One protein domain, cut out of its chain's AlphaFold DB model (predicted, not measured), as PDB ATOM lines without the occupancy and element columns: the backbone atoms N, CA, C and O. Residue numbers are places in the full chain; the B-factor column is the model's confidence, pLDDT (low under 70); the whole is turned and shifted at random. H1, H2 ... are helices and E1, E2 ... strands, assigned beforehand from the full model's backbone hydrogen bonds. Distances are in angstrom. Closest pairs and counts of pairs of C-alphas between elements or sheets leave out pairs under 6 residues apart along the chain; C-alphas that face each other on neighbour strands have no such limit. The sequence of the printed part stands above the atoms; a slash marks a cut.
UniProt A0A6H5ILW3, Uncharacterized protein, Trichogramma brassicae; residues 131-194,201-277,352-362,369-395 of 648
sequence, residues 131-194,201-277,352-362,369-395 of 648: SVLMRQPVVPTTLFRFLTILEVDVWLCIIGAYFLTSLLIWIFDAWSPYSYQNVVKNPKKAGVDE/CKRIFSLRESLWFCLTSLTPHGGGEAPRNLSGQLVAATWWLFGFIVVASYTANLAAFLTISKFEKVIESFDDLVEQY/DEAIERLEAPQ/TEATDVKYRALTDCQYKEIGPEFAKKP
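Overview. This is residues 131 to 194, 201 to 277, 352 to 362 and 369 to 395 of the 648 residues of an uncharacterized protein of Trichogramma brassicae (UniProt A0A6H5ILW3). The model is a long dumbbell-like rod, with a small head at one end, a helical part at the other, and two thin strands of chain running between them. In the head, the two-stranded sheet of E1 and E2 has the short helices H6, H7 and H8 around it; in the helical part, the long helices H1 and H5 run side by side in opposite ways, in contact over part of their length, H4 crosses H1 and meets H5 with its last residues, 214 to 218, and H2 and H3 extend the far end. The printed part has 179 residues, with eight named helices and two named strands in the order E1 H1 H2 H3 H4 H5 H6 H7 H8 E2; the sheet, E1 - E2, is antiparallel and the class is mostly helix. The whole is extended, with a radius of gyration of the C-alphas of 30.6 A and spans of 104 by 26 by 24 A.

Arrangement. E1, residues 131 to 135, and E2, residues 384 to 395, are antiparallel neighbours at 168 degrees. N 385 and O 134 are 2.8 A apart and N 387 and O 132 are 2.9 A apart, both within hydrogen-bond range. E2 bends by 85 degrees at residue 392. The closest C-alphas of E1 and H8, residues 371 to 380, are those of Ser 131 and Ala 371, 4.7 A apart. For E1 and H7, residues 352 to 359, they are those of Arg 135 and Leu 358, 6.2 A apart. For E2 and H6, residues 270 to 275, they are those of Phe 270 and Gly 388, 6.3 A apart. H1, residues 152 to 175, is the hub, touching three helices. With residues 162 to 170 alone it touches H4, residues 207 to 218, at a steep tilt of 52 degrees, opposite ways; their closest C-alphas, of Ser 166 and Ser 210, are 5.0 A apart. With residues 165 to 173 alone it touches H5, residues 230 to 260, at a shallow tilt of 14 degrees, opposite ways; the closest C-alphas, of Ile 169 and Gly 232, are 5.7 A apart. H4 and H5 touch at a steep tilt of 44 degrees, the same way, with the C-alphas of Leu 218 and Gly 243 closest at 5.4 A. The helix packing is mostly crossed, but only just, with 1 of 3 pairs at a shallow tilt. H1 and H2, residues 180 to 185, touch only at the corner, and only just, with 3 pairs of C-alphas within 8 A; the closest are those of Ala 174 and Asn 182, 7.5 A apart. H2 and H3, residues 187 to 190, are close but not clearly touching, with the C-alphas of Val 183 and Ala 190 closest at 5.7 A. H1 and H8 are apart, as are H5 and E2. Every O i to N i+4 pair is within hydrogen-bond range in H1, H2, H4, H5, H6, H7 and H8; H3 is too short for such a pair.

Along the chain. E1 begins at C-alpha 131, (31.623, -2.130, -4.130), and is 13.6 A long. H1 is 34.7 A long and begins at C-alpha 152, (49.688, -23.806, -38.132). H2 and H3 are 8.6 A and 5.3 A long, H4 17.0 A and H5 44.9 A. H6 is 8.9 A long, H7 10.5 A and H8 14.0 A. E2 is 24.5 A long and ends at C-alpha 395, (25.166, 7.601, 4.603).

Size, cuts and confidence. The two C-alphas farthest apart are those of Lys 188 and Pro 395, at 104.2 A. Residues 139 to 145 stand free, and so do residues 259 to 265, of which 259 to 260 belong to H5. The links E1 to H1 and H4 to H5 are long. Residues 195 to 200, 278 to 351 and 363 to 368 are not printed; the C-alphas across these cuts are 14.8 A, 24.3 A and 20.8 A apart. The mean pLDDT of the printed part is 81.8; 33 residues are under 70, among them 177 to 194 and 260 to 265.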
ATOM      1  N   SER A 131      31.223  -1.938  -2.741       94.00
ATOM      2  CA  SER A 131      31.623  -2.130  -4.130       94.00
ATOM      3  C   SER A 131      32.784  -3.119  -4.224       94.00
ATOM      4  O   SER A 131      33.342  -3.557  -3.213       94.00
ATOM      5  N   VAL A 132      33.129  -3.498  -5.450       95.00
ATOM      6  CA  VAL A 132      34.167  -4.488  -5.731       95.00
ATOM      7  C   VAL A 132      35.342  -3.821  -6.436       95.00
ATOM      8  O   VAL A 132      35.178  -3.175  -7.471       95.00
ATOM      9  N   LEU A 133      36.540  -4.022  -5.894       93.50
ATOM     10  CA  LEU A 133      37.812  -3.624  -6.480       93.50
ATOM     11  C   LEU A 133      38.449  -4.817  -7.200       93.50
ATOM     12  O   LEU A 133      38.638  -5.884  -6.613       93.50
ATOM     13  N   MET A 134      38.820  -4.626  -8.464       91.56
ATOM     14  CA  MET A 134      39.554  -5.618  -9.250       91.56
ATOM     15  C   MET A 134      40.725  -4.978  -9.989       91.56
ATOM     16  O   MET A 134      40.683  -3.802 -10.350       91.56
ATOM     17  N   ARG A 135      41.760  -5.774 -10.271       89.06
ATOM     18  CA  ARG A 135      42.833  -5.376 -11.187       89.06
ATOM     19  C   ARG A 135      42.302  -5.349 -12.621       89.06
ATOM     20  O   ARG A 135      41.651  -6.293 -13.071       89.06
ATOM     21  N   GLN A 136      42.600  -4.286 -13.359       83.62
ATOM     22  CA  GLN A 136      42.247  -4.172 -14.764       83.62
ATOM     23  C   GLN A 136      43.052  -5.193 -15.591       83.62
ATOM     24  O   GLN A 136      44.284  -5.222 -15.503       83.62
ATOM     25  N   PRO A 137      42.395  -6.035 -16.412       74.75
ATOM     26  CA  PRO A 137      43.105  -6.980 -17.258       74.75
ATOM     27  C   PRO A 137      43.876  -6.224 -18.345       74.75
ATOM     28  O   PRO A 137      43.290  -5.520 -19.170       74.75
ATOM     29  N   VAL A 138      45.198  -6.385 -18.365       70.44
ATOM     30  CA  VAL A 138      46.038  -5.898 -19.463       70.44
ATOM     31  C   VAL A 138      45.945  -6.918 -20.591       70.44
ATOM     32  O   VAL A 138      46.454  -8.030 -20.469       70.44
ATOM     33  N   VAL A 139      45.265  -6.565 -21.683       69.06
ATOM     34  CA  VAL A 139      45.202  -7.421 -22.875       69.06
ATOM     35  C   VAL A 139      46.510  -7.237 -23.652       69.06
ATOM     36  O   VAL A 139      46.737  -6.140 -24.167       69.06
ATOM     37  N   PRO A 140      47.383  -8.257 -23.760       64.12
ATOM     38  CA  PRO A 140      48.615  -8.122 -24.523       64.12
ATOM     39  C   PRO A 140      48.294  -7.908 -26.008       64.12
ATOM     40  O   PRO A 140      47.516  -8.649 -26.619       64.12
ATOM     41  N   THR A 141      48.892  -6.882 -26.604       65.94
ATOM     42  CA  THR A 141      48.760  -6.565 -28.028       65.94
ATOM     43  C   THR A 141      49.868  -7.256 -28.817       65.94
ATOM     44  O   THR A 141      50.934  -6.702 -29.069       65.94
ATOM     45  N   THR A 142      49.639  -8.499 -29.232       75.69
ATOM     46  CA  THR A 142      50.562  -9.192 -30.143       75.69
ATOM     47  C   THR A 142      50.352  -8.709 -31.581       75.69
ATOM     48  O   THR A 142      49.237  -8.793 -32.096       75.69
ATOM     49  N   LEU A 143      51.415  -8.261 -32.260       74.06
ATOM     50  CA  LEU A 143      51.348  -7.771 -33.650       74.06
ATOM     51  C   LEU A 143      50.831  -8.830 -34.644       74.06
ATOM     52  O   LEU A 143      50.152  -8.495 -35.609       74.06
ATOM     53  N   PHE A 144      51.086 -10.112 -34.373       78.44
ATOM     54  CA  PHE A 144      50.708 -11.241 -35.233       78.44
ATOM     55  C   PHE A 144      49.364 -11.890 -34.877       78.44
ATOM     56  O   PHE A 144      49.101 -13.024 -35.265       78.44
ATOM     57  N   ARG A 145      48.473 -11.179 -34.174       75.31
ATOM     58  CA  ARG A 145      47.149 -11.711 -33.791       75.31
ATOM     59  C   ARG A 145      46.256 -12.077 -34.988       75.31
ATOM     60  O   ARG A 145      45.289 -12.806 -34.829       75.31
ATOM     61  N   PHE A 146      46.565 -11.587 -36.188       79.25
ATOM     62  CA  PHE A 146      45.852 -11.977 -37.406       79.25
ATOM     63  C   PHE A 146      46.290 -13.353 -37.947       79.25
ATOM     64  O   PHE A 146      45.502 -14.017 -38.610       79.25
ATOM     65  N   LEU A 147      47.510 -13.820 -37.647       84.31
ATOM     66  CA  LEU A 147      47.981 -15.146 -38.073       84.31
ATOM     67  C   LEU A 147      47.391 -16.275 -37.222       84.31
ATOM     68  O   LEU A 147      47.259 -17.390 -37.711       84.31
ATOM     69  N   THR A 148      46.988 -15.981 -35.981       82.44
ATOM     70  CA  THR A 148      46.407 -16.963 -35.046       82.44
ATOM     71  C   THR A 148      44.976 -17.376 -35.400       82.44
ATOM     72  O   THR A 148      44.376 -18.160 -34.677       82.44
ATOM     73  N   ILE A 149      44.401 -16.812 -36.466       85.06
ATOM     74  CA  ILE A 149      43.040 -17.120 -36.934       85.06
ATOM     75  C   ILE A 149      43.003 -18.469 -37.661       85.06
ATOM     76  O   ILE A 149      41.962 -19.118 -37.698       85.06
ATOM     77  N   LEU A 150      44.133 -18.882 -38.236       85.62
ATOM     78  CA  LEU A 150      44.279 -20.144 -38.943       85.62
ATOM     79  C   LEU A 150      45.330 -20.999 -38.230       85.62
ATOM     80  O   LEU A 150      46.395 -20.496 -37.864       85.62
ATOM     81  N   GLU A 151      45.034 -22.282 -38.029       89.00
ATOM     82  CA  GLU A 151      45.968 -23.207 -37.388       89.00
ATOM     83  C   GLU A 151      47.253 -23.376 -38.207       89.00
ATOM     84  O   GLU A 151      47.257 -23.301 -39.440       89.00
ATOM     85  N   VAL A 152      48.365 -23.632 -37.511       89.06
ATOM     86  CA  VAL A 152      49.688 -23.806 -38.132       89.06
ATOM     87  C   VAL A 152      49.677 -24.949 -39.150       89.06
ATOM     88  O   VAL A 152      50.272 -24.824 -40.218       89.06
ATOM     89  N   ASP A 153      48.937 -26.021 -38.871       91.69
ATOM     90  CA  ASP A 153      48.772 -27.159 -39.776       91.69
ATOM     91  C   ASP A 153      48.206 -26.735 -41.135       91.69
ATOM     92  O   ASP A 153      48.686 -27.166 -42.186       91.69
ATOM     93  N   VAL A 154      47.219 -25.839 -41.138       91.25
ATOM     94  CA  VAL A 154      46.582 -25.383 -42.373       91.25
ATOM     95  C   VAL A 154      47.504 -24.447 -43.152       91.25
ATOM     96  O   VAL A 154      47.578 -24.535 -44.379       91.25
ATOM     97  N   TRP A 155      48.281 -23.607 -42.464       90.56
ATOM     98  CA  TRP A 155      49.341 -22.819 -43.101       90.56
ATOM     99  C   TRP A 155      50.361 -23.706 -43.821       90.56
ATOM    100  O   TRP A 155      50.723 -23.426 -44.966       90.56
ATOM    101  N   LEU A 156      50.783 -24.803 -43.187       92.00
ATOM    102  CA  LEU A 156      51.686 -25.774 -43.802       92.00
ATOM    103  C   LEU A 156      51.042 -26.456 -45.018       92.00
ATOM    104  O   LEU A 156      51.707 -26.617 -46.042       92.00
ATOM    105  N   CYS A 157      49.747 -26.783 -44.960       91.25
ATOM    106  CA  CYS A 157      49.008 -27.310 -46.110       91.25
ATOM    107  C   CYS A 157      48.938 -26.313 -47.278       91.25
ATOM    108  O   CYS A 157      49.123 -26.723 -48.423       91.25
ATOM    109  N   ILE A 158      48.721 -25.017 -47.021       91.56
ATOM    110  CA  ILE A 158      48.695 -23.977 -48.067       91.56
ATOM    111  C   ILE A 158      50.067 -23.858 -48.740       91.56
ATOM    112  O   ILE A 158      50.153 -23.841 -49.969       91.56
ATOM    113  N   ILE A 159      51.143 -23.827 -47.948       92.12
ATOM    114  CA  ILE A 159      52.518 -23.779 -48.464       92.12
ATOM    115  C   ILE A 159      52.836 -25.051 -49.266       92.12
ATOM    116  O   ILE A 159      53.383 -24.972 -50.367       92.12
ATOM    117  N   GLY A 160      52.447 -26.227 -48.766       92.81
ATOM    118  CA  GLY A 160      52.618 -27.500 -49.469       92.81
ATOM    119  C   GLY A 160      51.853 -27.554 -50.794       92.81
ATOM    120  O   GLY A 160      52.422 -27.928 -51.820       92.81
ATOM    121  N   ALA A 161      50.590 -27.120 -50.801       91.56
ATOM    122  CA  ALA A 161      49.765 -27.041 -52.005       91.56
ATOM    123  C   ALA A 161      50.352 -26.066 -53.038       91.56
ATOM    124  O   ALA A 161      50.347 -26.373 -54.227       91.56
ATOM    125  N   TYR A 162      50.913 -24.937 -52.593       91.50
ATOM    126  CA  TYR A 162      51.593 -23.961 -53.448       91.50
ATOM    127  C   TYR A 162      52.811 -24.549 -54.177       91.50
ATOM    128  O   TYR A 162      52.960 -24.377 -55.392       91.50
ATOM    129  N   PHE A 163      53.679 -25.275 -53.468       92.38
ATOM    130  CA  PHE A 163      54.825 -25.931 -54.102       92.38
ATOM    131  C   PHE A 163      54.386 -27.066 -55.033       92.38
ATOM    132  O   PHE A 163      54.932 -27.206 -56.128       92.38
ATOM    133  N   LEU A 164      53.366 -27.836 -54.637       92.00
ATOM    134  CA  LEU A 164      52.828 -28.930 -55.439       92.00
ATOM    135  C   LEU A 164      52.252 -28.437 -56.774       92.00
ATOM    136  O   LEU A 164      52.583 -28.989 -57.821       92.00
ATOM    137  N   THR A 165      51.423 -27.390 -56.776       89.38
ATOM    138  CA  THR A 165      50.849 -26.850 -58.021       89.38
ATOM    139  C   THR A 165      51.902 -26.226 -58.923       89.38
ATOM    140  O   THR A 165      51.878 -26.452 -60.132       89.38
ATOM    141  N   SER A 166      52.872 -25.519 -58.346       90.12
ATOM    142  CA  SER A 166      53.991 -24.933 -59.094       90.12
ATOM    143  C   SER A 166      54.851 -25.999 -59.783       90.12
ATOM    144  O   SER A 166      55.278 -25.810 -60.925       90.12
ATOM    145  N   LEU A 167      55.060 -27.144 -59.121       89.75
ATOM    146  CA  LEU A 167      55.748 -28.306 -59.684       89.75
ATOM    147  C   LEU A 167      54.916 -28.983 -60.784       89.75
ATOM    148  O   LEU A 167      55.452 -29.328 -61.833       89.75
ATOM    149  N   LEU A 168      53.606 -29.144 -60.584       88.69
ATOM    150  CA  LEU A 168      52.717 -29.768 -61.569       88.69
ATOM    151  C   LEU A 168      52.582 -28.946 -62.849       88.69
ATOM    152  O   LEU A 168      52.611 -29.518 -63.936       88.69
ATOM    153  N   ILE A 169      52.477 -27.618 -62.739       87.00
ATOM    154  CA  ILE A 169      52.470 -26.727 -63.906       87.00
ATOM    155  C   ILE A 169      53.781 -26.876 -64.680       87.00
ATOM    156  O   ILE A 169      53.747 -27.035 -65.896       87.00
ATOM    157  N   TRP A 170      54.924 -26.910 -63.988       86.69
ATOM    158  CA  TRP A 170      56.226 -27.115 -64.625       86.69
ATOM    159  C   TRP A 170      56.340 -28.483 -65.321       86.69
ATOM    160  O   TRP A 170      56.763 -28.549 -66.473       86.69
ATOM    161  N   ILE A 171      55.905 -29.571 -64.674       85.56
ATOM    162  CA  ILE A 171      55.919 -30.922 -65.261       85.56
ATOM    163  C   ILE A 171      55.012 -31.003 -66.494       85.56
ATOM    164  O   ILE A 171      55.409 -31.555 -67.521       85.56
ATOM    165  N   PHE A 172      53.797 -30.454 -66.420       83.69
ATOM    166  CA  PHE A 172      52.869 -30.467 -67.550       83.69
ATOM    167  C   PHE A 172      53.308 -29.551 -68.691       83.69
ATOM    168  O   PHE A 172      53.012 -29.861 -69.845       83.69
ATOM    169  N   ASP A 173      54.033 -28.469 -68.410       79.31
ATOM    170  CA  ASP A 173      54.658 -27.646 -69.448       79.31
ATOM    171  C   ASP A 173      55.831 -28.387 -70.114       79.31
ATOM    172  O   ASP A 173      55.926 -28.425 -71.338       79.31
ATOM    173  N   ALA A 174      56.662 -29.081 -69.328       77.31
ATOM    174  CA  ALA A 174      57.811 -29.833 -69.830       77.31
ATOM    175  C   ALA A 174      57.420 -31.062 -70.673       77.31
ATOM    176  O   ALA A 174      58.061 -31.342 -71.686       77.31
ATOM    177  N   TRP A 175      56.380 -31.804 -70.274       75.44
ATOM    178  CA  TRP A 175      55.971 -33.052 -70.938       75.44
ATOM    179  C   TRP A 175      54.895 -32.883 -72.013       75.44
ATOM    180  O   TRP A 175      54.691 -33.800 -72.810       75.44
ATOM    181  N   SER A 176      54.193 -31.748 -72.067       73.75
ATOM    182  CA  SER A 176      53.157 -31.546 -73.082       73.75
ATOM    183  C   SER A 176      53.773 -31.158 -74.434       73.75
ATOM    184  O   SER A 176      54.488 -30.157 -74.510       73.75
ATOM    185  N   PRO A 177      53.462 -31.875 -75.533       61.38
ATOM    186  CA  PRO A 177      53.948 -31.527 -76.871       61.38
ATOM    187  C   PRO A 177      53.351 -30.213 -77.410       61.38
ATOM    188  O   PRO A 177      53.895 -29.649 -78.353       61.38
ATOM    189  N   TYR A 178      52.272 -29.710 -76.797       61.91
ATOM    190  CA  TYR A 178      51.566 -28.476 -77.173       61.91
ATOM    191  C   TYR A 178      51.946 -27.256 -76.310       61.91
ATOM    192  O   TYR A 178      51.316 -26.204 -76.415       61.91
ATOM    193  N   SER A 179      52.941 -27.383 -75.423       64.75
ATOM    194  CA  SER A 179      53.489 -26.249 -74.667       64.75
ATOM    195  C   SER A 179      54.294 -25.315 -75.576       64.75
ATOM    196  O   SER A 179      55.016 -25.788 -76.454       64.75
ATOM    197  N   TYR A 180      54.249 -24.004 -75.313       65.25
ATOM    198  CA  TYR A 180      55.029 -22.983 -76.025       65.25
ATOM    199  C   TYR A 180      56.522 -23.356 -76.139       65.25
ATOM    200  O   TYR A 180      57.100 -23.259 -77.218       65.25
ATOM    201  N   GLN A 181      57.133 -23.898 -75.077       66.00
ATOM    202  CA  GLN A 181      58.547 -24.304 -75.099       66.00
ATOM    203  C   GLN A 181      58.835 -25.454 -76.074       66.00
ATOM    204  O   GLN A 181      59.887 -25.487 -76.711       66.00
ATOM    205  N   ASN A 182      57.915 -26.414 -76.174       65.69
ATOM    206  CA  ASN A 182      58.072 -27.611 -76.999       65.69
ATOM    207  C   ASN A 182      57.652 -27.368 -78.456       65.69
ATOM    208  O   ASN A 182      58.258 -27.943 -79.359       65.69
ATOM    209  N   VAL A 183      56.692 -26.466 -78.679       66.31
ATOM    210  CA  VAL A 183      56.285 -25.969 -80.002       66.31
ATOM    211  C   VAL A 183      57.421 -25.163 -80.643       66.31
ATOM    212  O   VAL A 183      57.759 -25.422 -81.791       66.31
ATOM    213  N   VAL A 184      58.088 -24.281 -79.885       64.94
ATOM    214  CA  VAL A 184      59.267 -23.526 -80.362       64.94
ATOM    215  C   VAL A 184      60.466 -24.448 -80.629       64.94
ATOM    216  O   VAL A 184      61.191 -24.254 -81.599       64.94
ATOM    217  N   LYS A 185      60.685 -25.485 -79.805       65.44
ATOM    218  CA  LYS A 185      61.798 -26.438 -79.992       65.44
ATOM    219  C   LYS A 185      61.579 -27.439 -81.134       65.44
ATOM    220  O   LYS A 185      62.559 -27.933 -81.681       65.44
ATOM    221  N   ASN A 186      60.335 -27.795 -81.460       64.25
ATOM    222  CA  ASN A 186      59.999 -28.768 -82.508       64.25
ATOM    223  C   ASN A 186      58.703 -28.378 -83.259       64.25
ATOM    224  O   ASN A 186      57.691 -29.079 -83.129       64.25
ATOM    225  N   PRO A 187      58.723 -27.332 -84.109       61.47
ATOM    226  CA  PRO A 187      57.519 -26.820 -84.781       61.47
ATOM    227  C   PRO A 187      56.842 -27.878 -85.671       61.47
ATOM    228  O   PRO A 187      55.624 -28.059 -85.647       61.47
ATOM    229  N   LYS A 188      57.645 -28.717 -86.343       57.16
ATOM    230  CA  LYS A 188      57.170 -29.789 -87.241       57.16
ATOM    231  C   LYS A 188      56.355 -30.894 -86.551       57.16
ATOM    232  O   LYS A 188      55.561 -31.551 -87.213       57.16
ATOM    233  N   LYS A 189      56.546 -31.133 -85.246       59.41
ATOM    234  CA  LYS A 189      55.772 -32.132 -84.472       59.41
ATOM    235  C   LYS A 189      54.477 -31.563 -83.896       59.41
ATOM    236  O   LYS A 189      53.570 -32.331 -83.594       59.41
ATOM    237  N   ALA A 190      54.404 -30.245 -83.741       56.78
ATOM    238  CA  ALA A 190      53.233 -29.545 -83.228       56.78
ATOM    239  C   ALA A 190      52.204 -29.209 -84.322       56.78
ATOM    240  O   ALA A 190      51.079 -28.850 -83.989       56.78
ATOM    241  N   GLY A 191      52.567 -29.358 -85.604       57.22
ATOM    242  CA  GLY A 191      51.681 -29.082 -86.740       57.22
ATOM    243  C   GLY A 191      51.429 -27.589 -86.969       57.22
ATOM    244  O   GLY A 191      50.362 -27.239 -87.461       57.22
ATOM    245  N   VAL A 192      52.376 -26.732 -86.573       63.16
ATOM    246  CA  VAL A 192      52.286 -25.266 -86.658       63.16
ATOM    247  C   VAL A 192      53.444 -24.748 -87.510       63.16
ATOM    248  O   VAL A 192      54.592 -25.150 -87.292       63.16
ATOM    249  N   ASP A 193      53.143 -23.877 -88.473       58.22
ATOM    250  CA  ASP A 193      54.149 -23.220 -89.304       58.22
ATOM    251  C   ASP A 193      54.883 -22.137 -88.498       58.22
ATOM    252  O   ASP A 193      54.301 -21.420 -87.689       58.22
ATOM    253  N   GLU A 194      56.190 -21.994 -88.725       58.69
ATOM    254  CA  GLU A 194      57.098 -21.121 -87.954       58.69
ATOM    255  C   GLU A 194      56.716 -19.622 -88.013       58.69
ATOM    256  O   GLU A 194      57.195 -18.826 -87.211       58.69
ATOM    257  N   CYS A 201      52.535 -13.635 -76.811       54.72
ATOM    258  CA  CYS A 201      52.289 -14.473 -75.618       54.72
ATOM    259  C   CYS A 201      53.495 -15.357 -75.214       54.72
ATOM    260  O   CYS A 201      53.392 -16.586 -75.096       54.72
ATOM    261  N   LYS A 202      54.690 -14.769 -75.049       59.53
ATOM    262  CA  LYS A 202      55.940 -15.510 -74.755       59.53
ATOM    263  C   LYS A 202      56.141 -15.795 -73.264       59.53
ATOM    264  O   LYS A 202      57.092 -15.286 -72.666       59.53
ATOM    265  N   ARG A 203      55.315 -16.642 -72.638       64.81
ATOM    266  CA  ARG A 203      55.623 -17.129 -71.278       64.81
ATOM    267  C   ARG A 203      56.187 -18.544 -71.271       64.81
ATOM    268  O   ARG A 203      55.489 -19.530 -71.485       64.81
ATOM    269  N   ILE A 204      57.479 -18.629 -70.970       69.50
ATOM    270  CA  ILE A 204      58.194 -19.879 -70.712       69.50
ATOM    271  C   ILE A 204      58.012 -20.212 -69.228       69.50
ATOM    272  O   ILE A 204      58.564 -19.527 -68.365       69.50
ATOM    273  N   PHE A 205      57.252 -21.262 -68.910       71.88
ATOM    274  CA  PHE A 205      57.081 -21.719 -67.528       71.88
ATOM    275  C   PHE A 205      58.308 -22.517 -67.064       71.88
ATOM    276  O   PHE A 205      58.333 -23.747 -67.045       71.88
ATOM    277  N   SER A 206      59.362 -21.802 -66.673       79.88
ATOM    278  CA  SER A 206      60.416 -22.357 -65.812       79.88
ATOM    279  C   SER A 206      59.895 -22.525 -64.374       79.88
ATOM    280  O   SER A 206      58.913 -21.886 -64.005       79.88
ATOM    281  N   LEU A 207      60.558 -23.325 -63.528       81.19
ATOM    282  CA  LEU A 207      60.167 -23.537 -62.120       81.19
ATOM    283  C   LEU A 207      59.999 -22.210 -61.346       81.19
ATOM    284  O   LEU A 207      59.096 -22.056 -60.530       81.19
ATOM    285  N   ARG A 208      60.849 -21.215 -61.627       84.50
ATOM    286  CA  ARG A 208      60.742 -19.873 -61.030       84.50
ATOM    287  C   ARG A 208      59.493 -19.122 -61.506       84.50
ATOM    288  O   ARG A 208      58.838 -18.464 -60.705       84.50
ATOM    289  N   GLU A 209      59.169 -19.229 -62.792       82.56
ATOM    290  CA  GLU A 209      58.001 -18.573 -63.389       82.56
ATOM    291  C   GLU A 209      56.697 -19.256 -62.975       82.56
ATOM    292  O   GLU A 209      55.699 -18.570 -62.780       82.56
ATOM    293  N   SER A 210      56.699 -20.577 -62.762       85.44
ATOM    294  CA  SER A 210      55.536 -21.287 -62.225       85.44
ATOM    295  C   SER A 210      55.282 -20.929 -60.758       85.44
ATOM    296  O   SER A 210      54.140 -20.654 -60.397       85.44
ATOM    297  N   LEU A 211      56.331 -20.815 -59.933       88.00
ATOM    298  CA  LEU A 211      56.222 -20.307 -58.558       88.00
ATOM    299  C   LEU A 211      55.685 -18.869 -58.525       88.00
ATOM    300  O   LEU A 211      54.799 -18.547 -57.726       88.00
ATOM    301  N   TRP A 212      56.188 -18.003 -59.407       87.50
ATOM    302  CA  TRP A 212      55.717 -16.625 -59.528       87.50
ATOM    303  C   TRP A 212      54.258 -16.553 -59.999       87.50
ATOM    304  O   TRP A 212      53.466 -15.798 -59.433       87.50
ATOM    305  N   PHE A 213      53.875 -17.372 -60.982       86.25
ATOM    306  CA  PHE A 213      52.502 -17.482 -61.476       86.25
ATOM    307  C   PHE A 213      51.534 -17.935 -60.376       86.25
ATOM    308  O   PHE A 213      50.494 -17.307 -60.176       86.25
ATOM    309  N   CYS A 214      51.884 -18.971 -59.608       87.31
ATOM    310  CA  CYS A 214      51.055 -19.450 -58.501       87.31
ATOM    311  C   CYS A 214      50.897 -18.392 -57.396       87.31
ATOM    312  O   CYS A 214      49.801 -18.240 -56.855       87.31
ATOM    313  N   LEU A 215      51.959 -17.634 -57.089       87.31
ATOM    314  CA  LEU A 215      51.948 -16.605 -56.044       87.31
ATOM    315  C   LEU A 215      51.090 -15.403 -56.455       87.31
ATOM    316  O   LEU A 215      50.227 -14.959 -55.702       87.31
ATOM    317  N   THR A 216      51.297 -14.907 -57.673       85.56
ATOM    318  CA  THR A 216      50.539 -13.772 -58.223       85.56
ATOM    319  C   THR A 216      49.073 -14.122 -58.473       85.56
ATOM    320  O   THR A 216      48.208 -13.276 -58.270       85.56
ATOM    321  N   SER A 217      48.772 -15.383 -58.797       86.06
ATOM    322  CA  SER A 217      47.396 -15.886 -58.926       86.06
ATOM    323  C   SER A 217      46.622 -15.943 -57.605       86.06
ATOM    324  O   SER A 217      45.397 -15.886 -57.629       86.06
ATOM    325  N   LEU A 218      47.302 -16.073 -56.458       82.19
ATOM    326  CA  LEU A 218      46.648 -16.041 -55.143       82.19
ATOM    327  C   LEU A 218      46.278 -14.605 -54.736       82.19
ATOM    328  O   LEU A 218      45.346 -14.388 -53.961       82.19
ATOM    329  N   THR A 219      47.004 -13.616 -55.262       81.00
ATOM    330  CA  THR A 219      46.700 -12.205 -55.031       81.00
ATOM    331  C   THR A 219      45.620 -11.703 -55.997       81.00
ATOM    332  O   THR A 219      45.654 -12.044 -57.178       81.00
ATOM    333  N   PRO A 220      44.710 -10.807 -55.564       70.50
ATOM    334  CA  PRO A 220      43.669 -10.243 -56.435       70.50
ATOM    335  C   PRO A 220      44.186  -9.463 -57.654       70.50
ATOM    336  O   PRO A 220      43.396  -9.082 -58.508       70.50
ATOM    337  N   HIS A 221      45.490  -9.174 -57.722       74.12
ATOM    338  CA  HIS A 221      46.108  -8.480 -58.854       74.12
ATOM    339  C   HIS A 221      46.216  -9.360 -60.109       74.12
ATOM    340  O   HIS A 221      46.396  -8.822 -61.198       74.12
ATOM    341  N   GLY A 222      46.048 -10.684 -59.976       72.81
ATOM    342  CA  GLY A 222      46.133 -11.619 -61.094       72.81
ATOM    343  C   GLY A 222      47.572 -11.828 -61.577       72.81
ATOM    344  O   GLY A 222      48.439 -10.962 -61.462       72.81
ATOM    345  N   GLY A 223      47.850 -13.023 -62.094       67.69
ATOM    346  CA  GLY A 223      49.200 -13.460 -62.435       67.69
ATOM    347  C   GLY A 223      49.417 -13.678 -63.923       67.69
ATOM    348  O   GLY A 223      49.510 -14.820 -64.335       67.69
ATOM    349  N   GLY A 224      49.563 -12.613 -64.715       67.00
ATOM    350  CA  GLY A 224      49.938 -12.684 -66.139       67.00
ATOM    351  C   GLY A 224      49.167 -13.717 -66.982       67.00
ATOM    352  O   GLY A 224      48.048 -14.107 -66.661       67.00
ATOM    353  N   GLU A 225      49.762 -14.141 -68.095       71.69
ATOM    354  CA  GLU A 225      49.128 -15.075 -69.034       71.69
ATOM    355  C   GLU A 225      49.119 -16.521 -68.516       71.69
ATOM    356  O   GLU A 225      50.123 -17.023 -68.001       71.69
ATOM    357  N   ALA A 226      47.976 -17.195 -68.671       75.94
ATOM    358  CA  ALA A 226      47.785 -18.596 -68.310       75.94
ATOM    359  C   ALA A 226      48.505 -19.543 -69.294       75.94
ATOM    360  O   ALA A 226      48.702 -19.194 -70.460       75.94
ATOM    361  N   PRO A 227      48.882 -20.763 -68.866       75.31
ATOM    362  CA  PRO A 227      49.564 -21.711 -69.741       75.31
ATOM    363  C   PRO A 227      48.697 -22.124 -70.945       75.31
ATOM    364  O   PRO A 227      47.479 -22.274 -70.842       75.31
ATOM    365  N   ARG A 228      49.332 -22.317 -72.111       71.69
ATOM    366  CA  ARG A 228      48.647 -22.610 -73.390       71.69
ATOM    367  C   ARG A 228      48.112 -24.049 -73.483       71.69
ATOM    368  O   ARG A 228      47.206 -24.321 -74.263       71.69
ATOM    369  N   ASN A 229      48.659 -24.982 -72.705       77.31
ATOM    370  CA  ASN A 229      48.272 -26.395 -72.723       77.31
ATOM    371  C   ASN A 229      46.952 -26.645 -71.961       77.31
ATOM    372  O   ASN A 229      46.760 -26.171 -70.845       77.31
ATOM    373  N   LEU A 230      46.064 -27.484 -72.514       78.31
ATOM    374  CA  LEU A 230      44.771 -27.819 -71.887       78.31
ATOM    375  C   LEU A 230      44.939 -28.372 -70.454       78.31
ATOM    376  O   LEU A 230      44.202 -28.007 -69.540       78.31
ATOM    377  N   SER A 231      45.947 -29.225 -70.237       83.12
ATOM    378  CA  SER A 231      46.253 -29.791 -68.917       83.12
ATOM    379  C   SER A 231      46.745 -28.743 -67.912       83.12
ATOM    380  O   SER A 231      46.387 -28.824 -66.740       83.12
ATOM    381  N   GLY A 232      47.524 -27.744 -68.344       82.62
ATOM    382  CA  GLY A 232      47.967 -26.656 -67.467       82.62
ATOM    383  C   GLY A 232      46.847 -25.667 -67.161       82.62
ATOM    384  O   GLY A 232      46.762 -25.191 -66.032       82.62
ATOM    385  N   GLN A 233      45.931 -25.430 -68.106       85.62
ATOM    386  CA  GLN A 233      44.727 -24.625 -67.874       85.62
ATOM    387  C   GLN A 233      43.817 -25.245 -66.811       85.62
ATOM    388  O   GLN A 233      43.318 -24.529 -65.947       85.62
ATOM    389  N   LEU A 234      43.646 -26.571 -66.815       87.75
ATOM    390  CA  LEU A 234      42.858 -27.263 -65.790       87.75
ATOM    391  C   LEU A 234      43.490 -27.131 -64.392       87.75
ATOM    392  O   LEU A 234      42.784 -26.900 -63.405       87.75
ATOM    393  N   VAL A 235      44.821 -27.244 -64.297       88.81
ATOM    394  CA  VAL A 235      45.552 -27.057 -63.031       88.81
ATOM    395  C   VAL A 235      45.470 -25.608 -62.555       88.81
ATOM    396  O   VAL A 235      45.208 -25.381 -61.376       88.81
ATOM    397  N   ALA A 236      45.622 -24.635 -63.457       86.81
ATOM    398  CA  ALA A 236      45.472 -23.217 -63.143       86.81
ATOM    399  C   ALA A 236      44.047 -22.885 -62.669       86.81
ATOM    400  O   ALA A 236      43.885 -22.232 -61.642       86.81
ATOM    401  N   ALA A 237      43.014 -23.408 -63.335       88.31
ATOM    402  CA  ALA A 237      41.622 -23.225 -62.922       88.31
ATOM    403  C   ALA A 237      41.341 -23.831 -61.534       88.31
ATOM    404  O   ALA A 237      40.673 -23.211 -60.707       88.31
ATOM    405  N   THR A 238      41.898 -25.014 -61.248       89.50
ATOM    406  CA  THR A 238      41.795 -25.650 -59.923       89.50
ATOM    407  C   THR A 238      42.519 -24.827 -58.855       89.50
ATOM    408  O   THR A 238      41.997 -24.648 -57.755       89.50
ATOM    409  N   TRP A 239      43.693 -24.278 -59.180       90.38
ATOM    410  CA  TRP A 239      44.444 -23.391 -58.291       90.38
ATOM    411  C   TRP A 239      43.694 -22.088 -57.998       90.38
ATOM    412  O   TRP A 239      43.639 -21.668 -56.846       90.38
ATOM    413  N   TRP A 240      43.061 -21.477 -59.001       88.38
ATOM    414  CA  TRP A 240      42.241 -20.279 -58.811       88.38
ATOM    415  C   TRP A 240      41.023 -20.545 -57.931       88.38
ATOM    416  O   TRP A 240      40.744 -19.757 -57.028       88.38
ATOM    417  N   LEU A 241      40.337 -21.674 -58.135       89.69
ATOM    418  CA  LEU A 241      39.232 -22.082 -57.271       89.69
ATOM    419  C   LEU A 241      39.708 -22.284 -55.825       89.69
ATOM    420  O   LEU A 241      39.075 -21.794 -54.893       89.69
ATOM    421  N   PHE A 242      40.845 -22.957 -55.637       90.12
ATOM    422  CA  PHE A 242      41.447 -23.155 -54.321       90.12
ATOM    423  C   PHE A 242      41.814 -21.824 -53.649       90.12
ATOM    424  O   PHE A 242      41.417 -21.585 -52.511       90.12
ATOM    425  N   GLY A 243      42.505 -20.928 -54.360       89.50
ATOM    426  CA  GLY A 243      42.879 -19.611 -53.849       89.50
ATOM    427  C   GLY A 243      41.667 -18.764 -53.460       89.50
ATOM    428  O   GLY A 243      41.657 -18.160 -52.387       89.50
ATOM    429  N   PHE A 244      40.608 -18.786 -54.274       88.69
ATOM    430  CA  PHE A 244      39.349 -18.109 -53.964       88.69
ATOM    431  C   PHE A 244      38.711 -18.639 -52.671       88.69
ATOM    432  O   PHE A 244      38.327 -17.849 -51.809       88.69
ATOM    433  N   ILE A 245      38.653 -19.964 -52.497       91.00
ATOM    434  CA  ILE A 245      38.107 -20.596 -51.285       91.00
ATOM    435  C   ILE A 245      38.939 -20.229 -50.047       91.00
ATOM    436  O   ILE A 245      38.374 -19.889 -49.004       91.00
ATOM    437  N   VAL A 246      40.271 -20.247 -50.147       90.00
ATOM    438  CA  VAL A 246      41.172 -19.892 -49.035       90.00
ATOM    439  C   VAL A 246      41.005 -18.424 -48.628       90.00
ATOM    440  O   VAL A 246      40.880 -18.124 -47.443       90.00
ATOM    441  N   VAL A 247      40.939 -17.493 -49.584       89.19
ATOM    442  CA  VAL A 247      40.742 -16.064 -49.275       89.19
ATOM    443  C   VAL A 247      39.345 -15.801 -48.698       89.19
ATOM    444  O   VAL A 247      39.204 -15.055 -47.724       89.19
ATOM    445  N   ALA A 248      38.302 -16.426 -49.247       90.62
ATOM    446  CA  ALA A 248      36.934 -16.266 -48.756       90.62
ATOM    447  C   ALA A 248      36.761 -16.818 -47.328       90.62
ATOM    448  O   ALA A 248      36.160 -16.168 -46.476       90.62
ATOM    449  N   SER A 249      37.339 -17.983 -47.033       89.81
ATOM    450  CA  SER A 249      37.304 -18.570 -45.686       89.81
ATOM    451  C   SER A 249      38.145 -17.776 -44.682       89.81
ATOM    452  O   SER A 249      37.681 -17.516 -43.573       89.81
ATOM    453  N   TYR A 250      39.331 -17.297 -45.073       90.12
ATOM    454  CA  TYR A 250      40.147 -16.428 -44.222       90.12
ATOM    455  C   TYR A 250      39.415 -15.129 -43.861       90.12
ATOM    456  O   TYR A 250      39.399 -14.724 -42.698       90.12
ATOM    457  N   THR A 251      38.761 -14.486 -44.836       90.38
ATOM    458  CA  THR A 251      37.998 -13.254 -44.579       90.38
ATOM    459  C   THR A 251      36.769 -13.507 -43.698       90.38
ATOM    460  O   THR A 251      36.498 -12.698 -42.808       90.38
ATOM    461  N   ALA A 252      36.078 -14.641 -43.862       90.62
ATOM    462  CA  ALA A 252      34.970 -15.046 -42.995       90.62
ATOM    463  C   ALA A 252      35.421 -15.308 -41.544       90.62
ATOM    464  O   ALA A 252      34.818 -14.782 -40.607       90.62
ATOM    465  N   ASN A 253      36.518 -16.046 -41.351       88.88
ATOM    466  CA  ASN A 253      37.048 -16.361 -40.023       88.88
ATOM    467  C   ASN A 253      37.610 -15.121 -39.318       88.88
ATOM    468  O   ASN A 253      37.407 -14.945 -38.117       88.88
ATOM    469  N   LEU A 254      38.245 -14.207 -40.060       86.06
ATOM    470  CA  LEU A 254      38.662 -12.908 -39.533       86.06
ATOM    471  C   LEU A 254      37.463 -12.081 -39.057       86.06
ATOM    472  O   LEU A 254      37.499 -11.523 -37.959       86.06
ATOM    473  N   ALA A 255      36.396 -12.016 -39.857       86.06
ATOM    474  CA  ALA A 255      35.177 -11.310 -39.478       86.06
ATOM    475  C   ALA A 255      34.535 -11.925 -38.222       86.06
ATOM    476  O   ALA A 255      34.159 -11.188 -37.311       86.06
ATOM    477  N   ALA A 256      34.475 -13.258 -38.134       85.75
ATOM    478  CA  ALA A 256      33.986 -13.970 -36.956       85.75
ATOM    479  C   ALA A 256      34.859 -13.710 -35.715       85.75
ATOM    480  O   ALA A 256      34.349 -13.448 -34.631       85.75
ATOM    481  N   PHE A 257      36.184 -13.701 -35.846       79.88
ATOM    482  CA  PHE A 257      37.071 -13.437 -34.713       79.88
ATOM    483  C   PHE A 257      36.920 -12.006 -34.167       79.88
ATOM    484  O   PHE A 257      36.872 -11.787 -32.950       79.88
ATOM    485  N   LEU A 258      36.791 -11.018 -35.059       79.69
ATOM    486  CA  LEU A 258      36.574  -9.621 -34.678       79.69
ATOM    487  C   LEU A 258      35.238  -9.409 -33.953       79.69
ATOM    488  O   LEU A 258      35.136  -8.501 -33.124       79.69
ATOM    489  N   THR A 259      34.233 -10.248 -34.213       79.69
ATOM    490  CA  THR A 259      32.964 -10.216 -33.476       79.69
ATOM    491  C   THR A 259      33.029 -11.014 -32.167       79.69
ATOM    492  O   THR A 259      32.525 -10.523 -31.157       79.69
ATOM    493  N   ILE A 260      33.706 -12.171 -32.134       66.94
ATOM    494  CA  ILE A 260      33.805 -13.068 -30.961       66.94
ATOM    495  C   ILE A 260      34.583 -12.447 -29.793       66.94
ATOM    496  O   ILE A 260      34.225 -12.662 -28.637       66.94
ATOM    497  N   SER A 261      35.585 -11.605 -30.065       61.28
ATOM    498  CA  SER A 261      36.379 -10.922 -29.022       61.28
ATOM    499  C   SER A 261      35.575 -10.028 -28.054       61.28
ATOM    500  O   SER A 261      36.144  -9.492 -27.105       61.28
ATOM    501  N   LYS A 262      34.260  -9.883 -28.261       54.53
ATOM    502  CA  LYS A 262      33.333  -9.123 -27.412       54.53
ATOM    503  C   LYS A 262      32.409  -9.982 -26.527       54.53
ATOM    504  O   LYS A 262      31.573  -9.400 -25.846       54.53
ATOM    505  N   PHE A 263      32.518 -11.317 -26.535       52.03
ATOM    506  CA  PHE A 263      31.523 -12.207 -25.904       52.03
ATOM    507  C   PHE A 263      31.944 -12.917 -24.607       52.03
ATOM    508  O   PHE A 263      31.122 -13.633 -24.035       52.03
ATOM    509  N   GLU A 264      33.156 -12.722 -24.078       61.03
ATOM    510  CA  GLU A 264      33.383 -13.106 -22.677       61.03
ATOM    511  C   GLU A 264      32.562 -12.157 -21.796       61.03
ATOM    512  O   GLU A 264      32.817 -10.952 -21.815       61.03
ATOM    513  N   LYS A 265      31.554 -12.679 -21.075       65.19
ATOM    514  CA  LYS A 265      30.737 -11.908 -20.122       65.19
ATOM    515  C   LYS A 265      31.692 -11.219 -19.147       65.19
ATOM    516  O   LYS A 265      32.250 -11.855 -18.252       65.19
ATOM    517  N   VAL A 266      31.937  -9.932 -19.379       74.00
ATOM    518  CA  VAL A 266      32.736  -9.105 -18.482       74.00
ATOM    519  C   VAL A 266      31.966  -9.045 -17.169       74.00
ATOM    520  O   VAL A 266      30.744  -8.920 -17.173       74.00
ATOM    521  N   ILE A 267      32.666  -9.190 -16.047       82.75
ATOM    522  CA  ILE A 267      32.043  -9.033 -14.735       82.75
ATOM    523  C   ILE A 267      31.672  -7.557 -14.617       82.75
ATOM    524  O   ILE A 267      32.547  -6.703 -14.478       82.75
ATOM    525  N   GLU A 268      30.384  -7.261 -14.762       85.25
ATOM    526  CA  GLU A 268      29.846  -5.905 -14.675       85.25
ATOM    527  C   GLU A 268      29.148  -5.664 -13.345       85.25
ATOM    528  O   GLU A 268      28.993  -4.512 -12.964       85.25
ATOM    529  N   SER A 269      28.745  -6.711 -12.623       89.00
ATOM    530  CA  SER A 269      28.045  -6.596 -11.345       89.00
ATOM    531  C   SER A 269      28.586  -7.556 -10.286       89.00
ATOM    532  O   SER A 269      29.250  -8.548 -10.588       89.00
ATOM    533  N   PHE A 270      28.271  -7.269  -9.020       91.00
ATOM    534  CA  PHE A 270      28.557  -8.183  -7.914       91.00
ATOM    535  C   PHE A 270      27.844  -9.532  -8.086       91.00
ATOM    536  O   PHE A 270      28.411 -10.567  -7.761       91.00
ATOM    537  N   ASP A 271      26.637  -9.541  -8.648       90.19
ATOM    538  CA  ASP A 271      25.881 -10.779  -8.855       90.19
ATOM    539  C   ASP A 271      26.565 -11.680  -9.891       90.19
ATOM    540  O   ASP A 271      26.729 -12.875  -9.653       90.19
ATOM    541  N   ASP A 272      27.104 -11.093 -10.963       90.25
ATOM    542  CA  ASP A 272      27.909 -11.830 -11.944       90.25
ATOM    543  C   ASP A 272      29.186 -12.419 -11.327       90.25
ATOM    544  O   ASP A 272      29.625 -13.500 -11.721       90.25
ATOM    545  N   LEU A 273      29.784 -11.721 -10.352       90.50
ATOM    546  CA  LEU A 273      30.956 -12.199  -9.614       90.50
ATOM    547  C   LEU A 273      30.621 -13.403  -8.722       90.50
ATOM    548  O   LEU A 273      31.480 -14.259  -8.511       90.50
ATOM    549  N   VAL A 274      29.399 -13.483  -8.201       90.81
ATOM    550  CA  VAL A 274      28.959 -14.584  -7.333       90.81
ATOM    551  C   VAL A 274      28.591 -15.830  -8.139       90.81
ATOM    552  O   VAL A 274      28.824 -16.944  -7.676       90.81
ATOM    553  N   GLU A 275      28.040 -15.663  -9.343       88.50
ATOM    554  CA  GLU A 275      27.661 -16.782 -10.219       88.50
ATOM    555  C   GLU A 275      28.867 -17.516 -10.823       88.50
ATOM    556  O   GLU A 275      28.782 -18.699 -11.161       88.50
ATOM    557  N   GLN A 276      29.989 -16.818 -10.979       87.69
ATOM    558  CA  GLN A 276      31.193 -17.352 -11.602       87.69
ATOM    559  C   GLN A 276      32.137 -18.031 -10.588       87.69
ATOM    560  O   GLN A 276      32.181 -17.675  -9.415       87.69
ATOM    561  N   TYR A 277      32.961 -18.968 -11.070       85.75
ATOM    562  CA  TYR A 277      33.941 -19.714 -10.254       85.75
ATOM    563  C   TYR A 277      35.412 -19.374 -10.570       85.75
ATOM    564  O   TYR A 277      36.330 -19.920  -9.967       85.75
ATOM    565  N   ASP A 352      45.729  -3.661   3.315       90.12
ATOM    566  CA  ASP A 352      47.004  -3.797   2.594       90.12
ATOM    567  C   ASP A 352      47.239  -5.223   2.078       90.12
ATOM    568  O   ASP A 352      47.621  -5.411   0.925       90.12
ATOM    569  N   GLU A 353      46.885  -6.238   2.870       92.19
ATOM    570  CA  GLU A 353      46.912  -7.647   2.448       92.19
ATOM    571  C   GLU A 353      46.001  -7.888   1.228       92.19
ATOM    572  O   GLU A 353      46.314  -8.675   0.330       92.19
ATOM    573  N   ALA A 354      44.870  -7.175   1.157       91.81
ATOM    574  CA  ALA A 354      43.974  -7.233   0.007       91.81
ATOM    575  C   ALA A 354      44.653  -6.712  -1.265       91.81
ATOM    576  O   ALA A 354      44.482  -7.292  -2.341       91.81
ATOM    577  N   ILE A 355      45.414  -5.624  -1.137       91.94
ATOM    578  CA  ILE A 355      46.158  -5.016  -2.240       91.94
ATOM    579  C   ILE A 355      47.288  -5.941  -2.691       91.94
ATOM    580  O   ILE A 355      47.374  -6.220  -3.882       91.94
ATOM    581  N   GLU A 356      48.071  -6.507  -1.772       92.06
ATOM    582  CA  GLU A 356      49.125  -7.476  -2.108       92.06
ATOM    583  C   GLU A 356      48.573  -8.656  -2.929       92.06
ATOM    584  O   GLU A 356      49.149  -9.064  -3.943       92.06
ATOM    585  N   ARG A 357      47.389  -9.163  -2.562       91.94
ATOM    586  CA  ARG A 357      46.717 -10.244  -3.298       91.94
ATOM    587  C   ARG A 357      46.205  -9.813  -4.680       91.94
ATOM    588  O   ARG A 357      46.162 -10.641  -5.593       91.94
ATOM    589  N   LEU A 358      45.814  -8.548  -4.847       91.56
ATOM    590  CA  LEU A 358      45.422  -7.960  -6.138       91.56
ATOM    591  C   LEU A 358      46.624  -7.599  -7.029       91.56
ATOM    592  O   LEU A 358      46.469  -7.457  -8.243       91.56
ATOM    593  N   GLU A 359      47.812  -7.418  -6.456       89.50
ATOM    594  CA  GLU A 359      49.037  -7.106  -7.200       89.50
ATOM    595  C   GLU A 359      49.702  -8.343  -7.804       89.50
ATOM    596  O   GLU A 359      50.474  -8.220  -8.759       89.50
ATOM    597  N   ALA A 360      49.350  -9.537  -7.318       87.25
ATOM    598  CA  ALA A 360      49.856 -10.788  -7.861       87.25
ATOM    599  C   ALA A 360      49.652 -10.871  -9.396       87.25
ATOM    600  O   ALA A 360      48.579 -10.538  -9.920       87.25
ATOM    601  N   PRO A 361      50.662 -11.324 -10.162       78.25
ATOM    602  CA  PRO A 361      50.572 -11.388 -11.616       78.25
ATOM    603  C   PRO A 361      49.421 -12.306 -12.043       78.25
ATOM    604  O   PRO A 361      49.325 -13.452 -11.610       78.25
ATOM    605  N   GLN A 362      48.536 -11.788 -12.901       73.88
ATOM    606  CA  GLN A 362      47.298 -12.462 -13.321       73.88
ATOM    607  C   GLN A 362      46.364 -12.847 -12.155       73.88
ATOM    608  O   GLN A 362      45.641 -13.843 -12.249       73.88
ATOM    609  N   THR A 369      34.772  -4.191  -0.512       93.56
ATOM    610  CA  THR A 369      34.879  -3.203   0.577       93.56
ATOM    611  C   THR A 369      33.945  -2.010   0.329       93.56
ATOM    612  O   THR A 369      33.170  -1.997  -0.628       93.56
ATOM    613  N   GLU A 370      33.971  -1.003   1.197       90.88
ATOM    614  CA  GLU A 370      33.218   0.239   1.024       90.88
ATOM    615  C   GLU A 370      33.618   0.967  -0.273       90.88
ATOM    616  O   GLU A 370      34.793   1.083  -0.627       90.88
ATOM    617  N   ALA A 371      32.627   1.486  -0.998       89.88
ATOM    618  CA  ALA A 371      32.815   2.060  -2.327       89.88
ATOM    619  C   ALA A 371      33.746   3.277  -2.334       89.88
ATOM    620  O   ALA A 371      34.412   3.537  -3.333       89.88
ATOM    621  N   THR A 372      33.832   4.025  -1.233       86.62
ATOM    622  CA  THR A 372      34.781   5.139  -1.116       86.62
ATOM    623  C   THR A 372      36.225   4.681  -1.194       86.62
ATOM    624  O   THR A 372      37.021   5.356  -1.843       86.62
ATOM    625  N   ASP A 373      36.555   3.527  -0.616       87.94
ATOM    626  CA  ASP A 373      37.915   2.988  -0.642       87.94
ATOM    627  C   ASP A 373      38.254   2.485  -2.045       87.94
ATOM    628  O   ASP A 373      39.316   2.791  -2.589       87.94
ATOM    629  N   VAL A 374      37.302   1.779  -2.668       90.81
ATOM    630  CA  VAL A 374      37.405   1.290  -4.050       90.81
ATOM    631  C   VAL A 374      37.627   2.454  -5.012       90.81
ATOM    632  O   VAL A 374      38.583   2.449  -5.790       90.81
ATOM    633  N   LYS A 375      36.787   3.491  -4.926       87.44
ATOM    634  CA  LYS A 375      36.895   4.694  -5.757       87.44
ATOM    635  C   LYS A 375      38.179   5.455  -5.492       87.44
ATOM    636  O   LYS A 375      38.775   5.957  -6.439       87.44
ATOM    637  N   TYR A 376      38.626   5.540  -4.237       86.56
ATOM    638  CA  TYR A 376      39.904   6.176  -3.919       86.56
ATOM    639  C   TYR A 376      41.021   5.486  -4.666       86.56
ATOM    640  O   TYR A 376      41.762   6.140  -5.398       86.56
ATOM    641  N   ARG A 377      41.076   4.158  -4.541       88.44
ATOM    642  CA  ARG A 377      42.156   3.372  -5.110       88.44
ATOM    643  C   ARG A 377      42.146   3.409  -6.631       88.44
ATOM    644  O   ARG A 377      43.188   3.692  -7.213       88.44
ATOM    645  N   ALA A 378      40.979   3.232  -7.250       87.69
ATOM    646  CA  ALA A 378      40.810   3.304  -8.702       87.69
ATOM    647  C   ALA A 378      41.166   4.687  -9.282       87.69
ATOM    648  O   ALA A 378      41.670   4.786 -10.397       87.69
ATOM    649  N   LEU A 379      40.940   5.772  -8.530       84.62
ATOM    650  CA  LEU A 379      41.327   7.122  -8.954       84.62
ATOM    651  C   LEU A 379      42.819   7.410  -8.739       84.62
ATOM    652  O   LEU A 379      43.433   8.144  -9.519       84.62
ATOM    653  N   THR A 380      43.413   6.880  -7.668       84.94
ATOM    654  CA  THR A 380      44.845   7.063  -7.394       84.94
ATOM    655  C   THR A 380      45.714   6.245  -8.343       84.94
ATOM    656  O   THR A 380      46.698   6.780  -8.868       84.94
ATOM    657  N   ASP A 381      45.311   5.001  -8.608       85.19
ATOM    658  CA  ASP A 381      46.044   4.010  -9.386       85.19
ATOM    659  C   ASP A 381      45.145   3.391 -10.470       85.19
ATOM    660  O   ASP A 381      44.168   2.696 -10.194       85.19
ATOM    661  N   CYS A 382      45.525   3.640 -11.724       84.88
ATOM    662  CA  CYS A 382      44.806   3.207 -12.917       84.88
ATOM    663  C   CYS A 382      44.887   1.692 -13.172       84.88
ATOM    664  O   CYS A 382      44.250   1.204 -14.102       84.88
ATOM    665  N   GLN A 383      45.677   0.939 -12.397       87.75
ATOM    666  CA  GLN A 383      45.701  -0.524 -12.483       87.75
ATOM    667  C   GLN A 383      44.444  -1.168 -11.898       87.75
ATOM    668  O   GLN A 383      44.187  -2.342 -12.173       87.75
ATOM    669  N   TYR A 384      43.665  -0.429 -11.108       90.19
ATOM    670  CA  TYR A 384      42.461  -0.932 -10.465       90.19
ATOM    671  C   TYR A 384      41.198  -0.328 -11.064       90.19
ATOM    672  O   TYR A 384      41.165   0.823 -11.493       90.19
ATOM    673  N   LYS A 385      40.126  -1.115 -11.052       88.62
ATOM    674  CA  LYS A 385      38.819  -0.723 -11.557       88.62
ATOM    675  C   LYS A 385      37.726  -1.135 -10.574       88.62
ATOM    676  O   LYS A 385      37.740  -2.248 -10.047       88.62
ATOM    677  N   GLU A 386      36.773  -0.230 -10.369       91.00
ATOM    678  CA  GLU A 386      35.508  -0.508  -9.688       91.00
ATOM    679  C   GLU A 386      34.589  -1.344 -10.590       91.00
ATOM    680  O   GLU A 386      34.410  -1.029 -11.773       91.00
ATOM    681  N   ILE A 387      33.995  -2.399 -10.033       90.75
ATOM    682  CA  ILE A 387      33.078  -3.283 -10.750       90.75
ATOM    683  C   ILE A 387      31.654  -3.129 -10.218       90.75
ATOM    684  O   ILE A 387      31.356  -3.462  -9.072       90.75
ATOM    685  N   GLY A 388      30.770  -2.690 -11.111       88.56
ATOM    686  CA  GLY A 388      29.331  -2.636 -10.894       88.56
ATOM    687  C   GLY A 388      28.820  -1.505 -10.018       88.56
ATOM    688  O   GLY A 388      29.574  -0.638  -9.581       88.56
ATOM    689  N   PRO A 389      27.491  -1.455  -9.828       90.94
ATOM    690  CA  PRO A 389      26.870  -0.462  -8.976       90.94
ATOM    691  C   PRO A 389      27.063  -0.815  -7.502       90.94
ATOM    692  O   PRO A 389      26.978  -1.973  -7.095       90.94
ATOM    693  N   GLU A 390      27.220   0.220  -6.687       90.69
ATOM    694  CA  GLU A 390      27.270   0.075  -5.238       90.69
ATOM    695  C   GLU A 390      25.962  -0.510  -4.681       90.69
ATOM    696  O   GLU A 390      24.863  -0.040  -5.010       90.69
ATOM    697  N   PHE A 391      26.077  -1.459  -3.754       92.00
ATOM    698  CA  PHE A 391      24.948  -2.053  -3.036       92.00
ATOM    699  C   PHE A 391      25.001  -1.729  -1.539       92.00
ATOM    700  O   PHE A 391      25.971  -1.169  -1.046       92.00
ATOM    701  N   ALA A 392      23.930  -2.026  -0.795       91.31
ATOM    702  CA  ALA A 392      23.861  -1.793   0.656       91.31
ATOM    703  C   ALA A 392      24.190  -0.349   1.106       91.31
ATOM    704  O   ALA A 392      24.790  -0.143   2.157       91.31
ATOM    705  N   LYS A 393      23.765   0.655   0.329       90.50
ATOM    706  CA  LYS A 393      24.095   2.070   0.554       90.50
ATOM    707  C   LYS A 393      23.692   2.574   1.945       90.50
ATOM    708  O   LYS A 393      22.534   2.430   2.351       90.50
ATOM    709  N   LYS A 394      24.631   3.218   2.643       89.31
ATOM    710  CA  LYS A 394      24.455   3.885   3.940       89.31
ATOM    711  C   LYS A 394      25.143   5.255   3.931       89.31
ATOM    712  O   LYS A 394      26.238   5.383   3.402       89.31
ATOM    713  N   PRO A 395      24.513   6.304   4.479       89.12
ATOM    714  CA  PRO A 395      25.166   7.601   4.603       89.12
ATOM    715  C   PRO A 395      26.209   7.592   5.725       89.12
ATOM    716  O   PRO A 395      26.018   6.922   6.748       89.12
TER     717      PRO A 395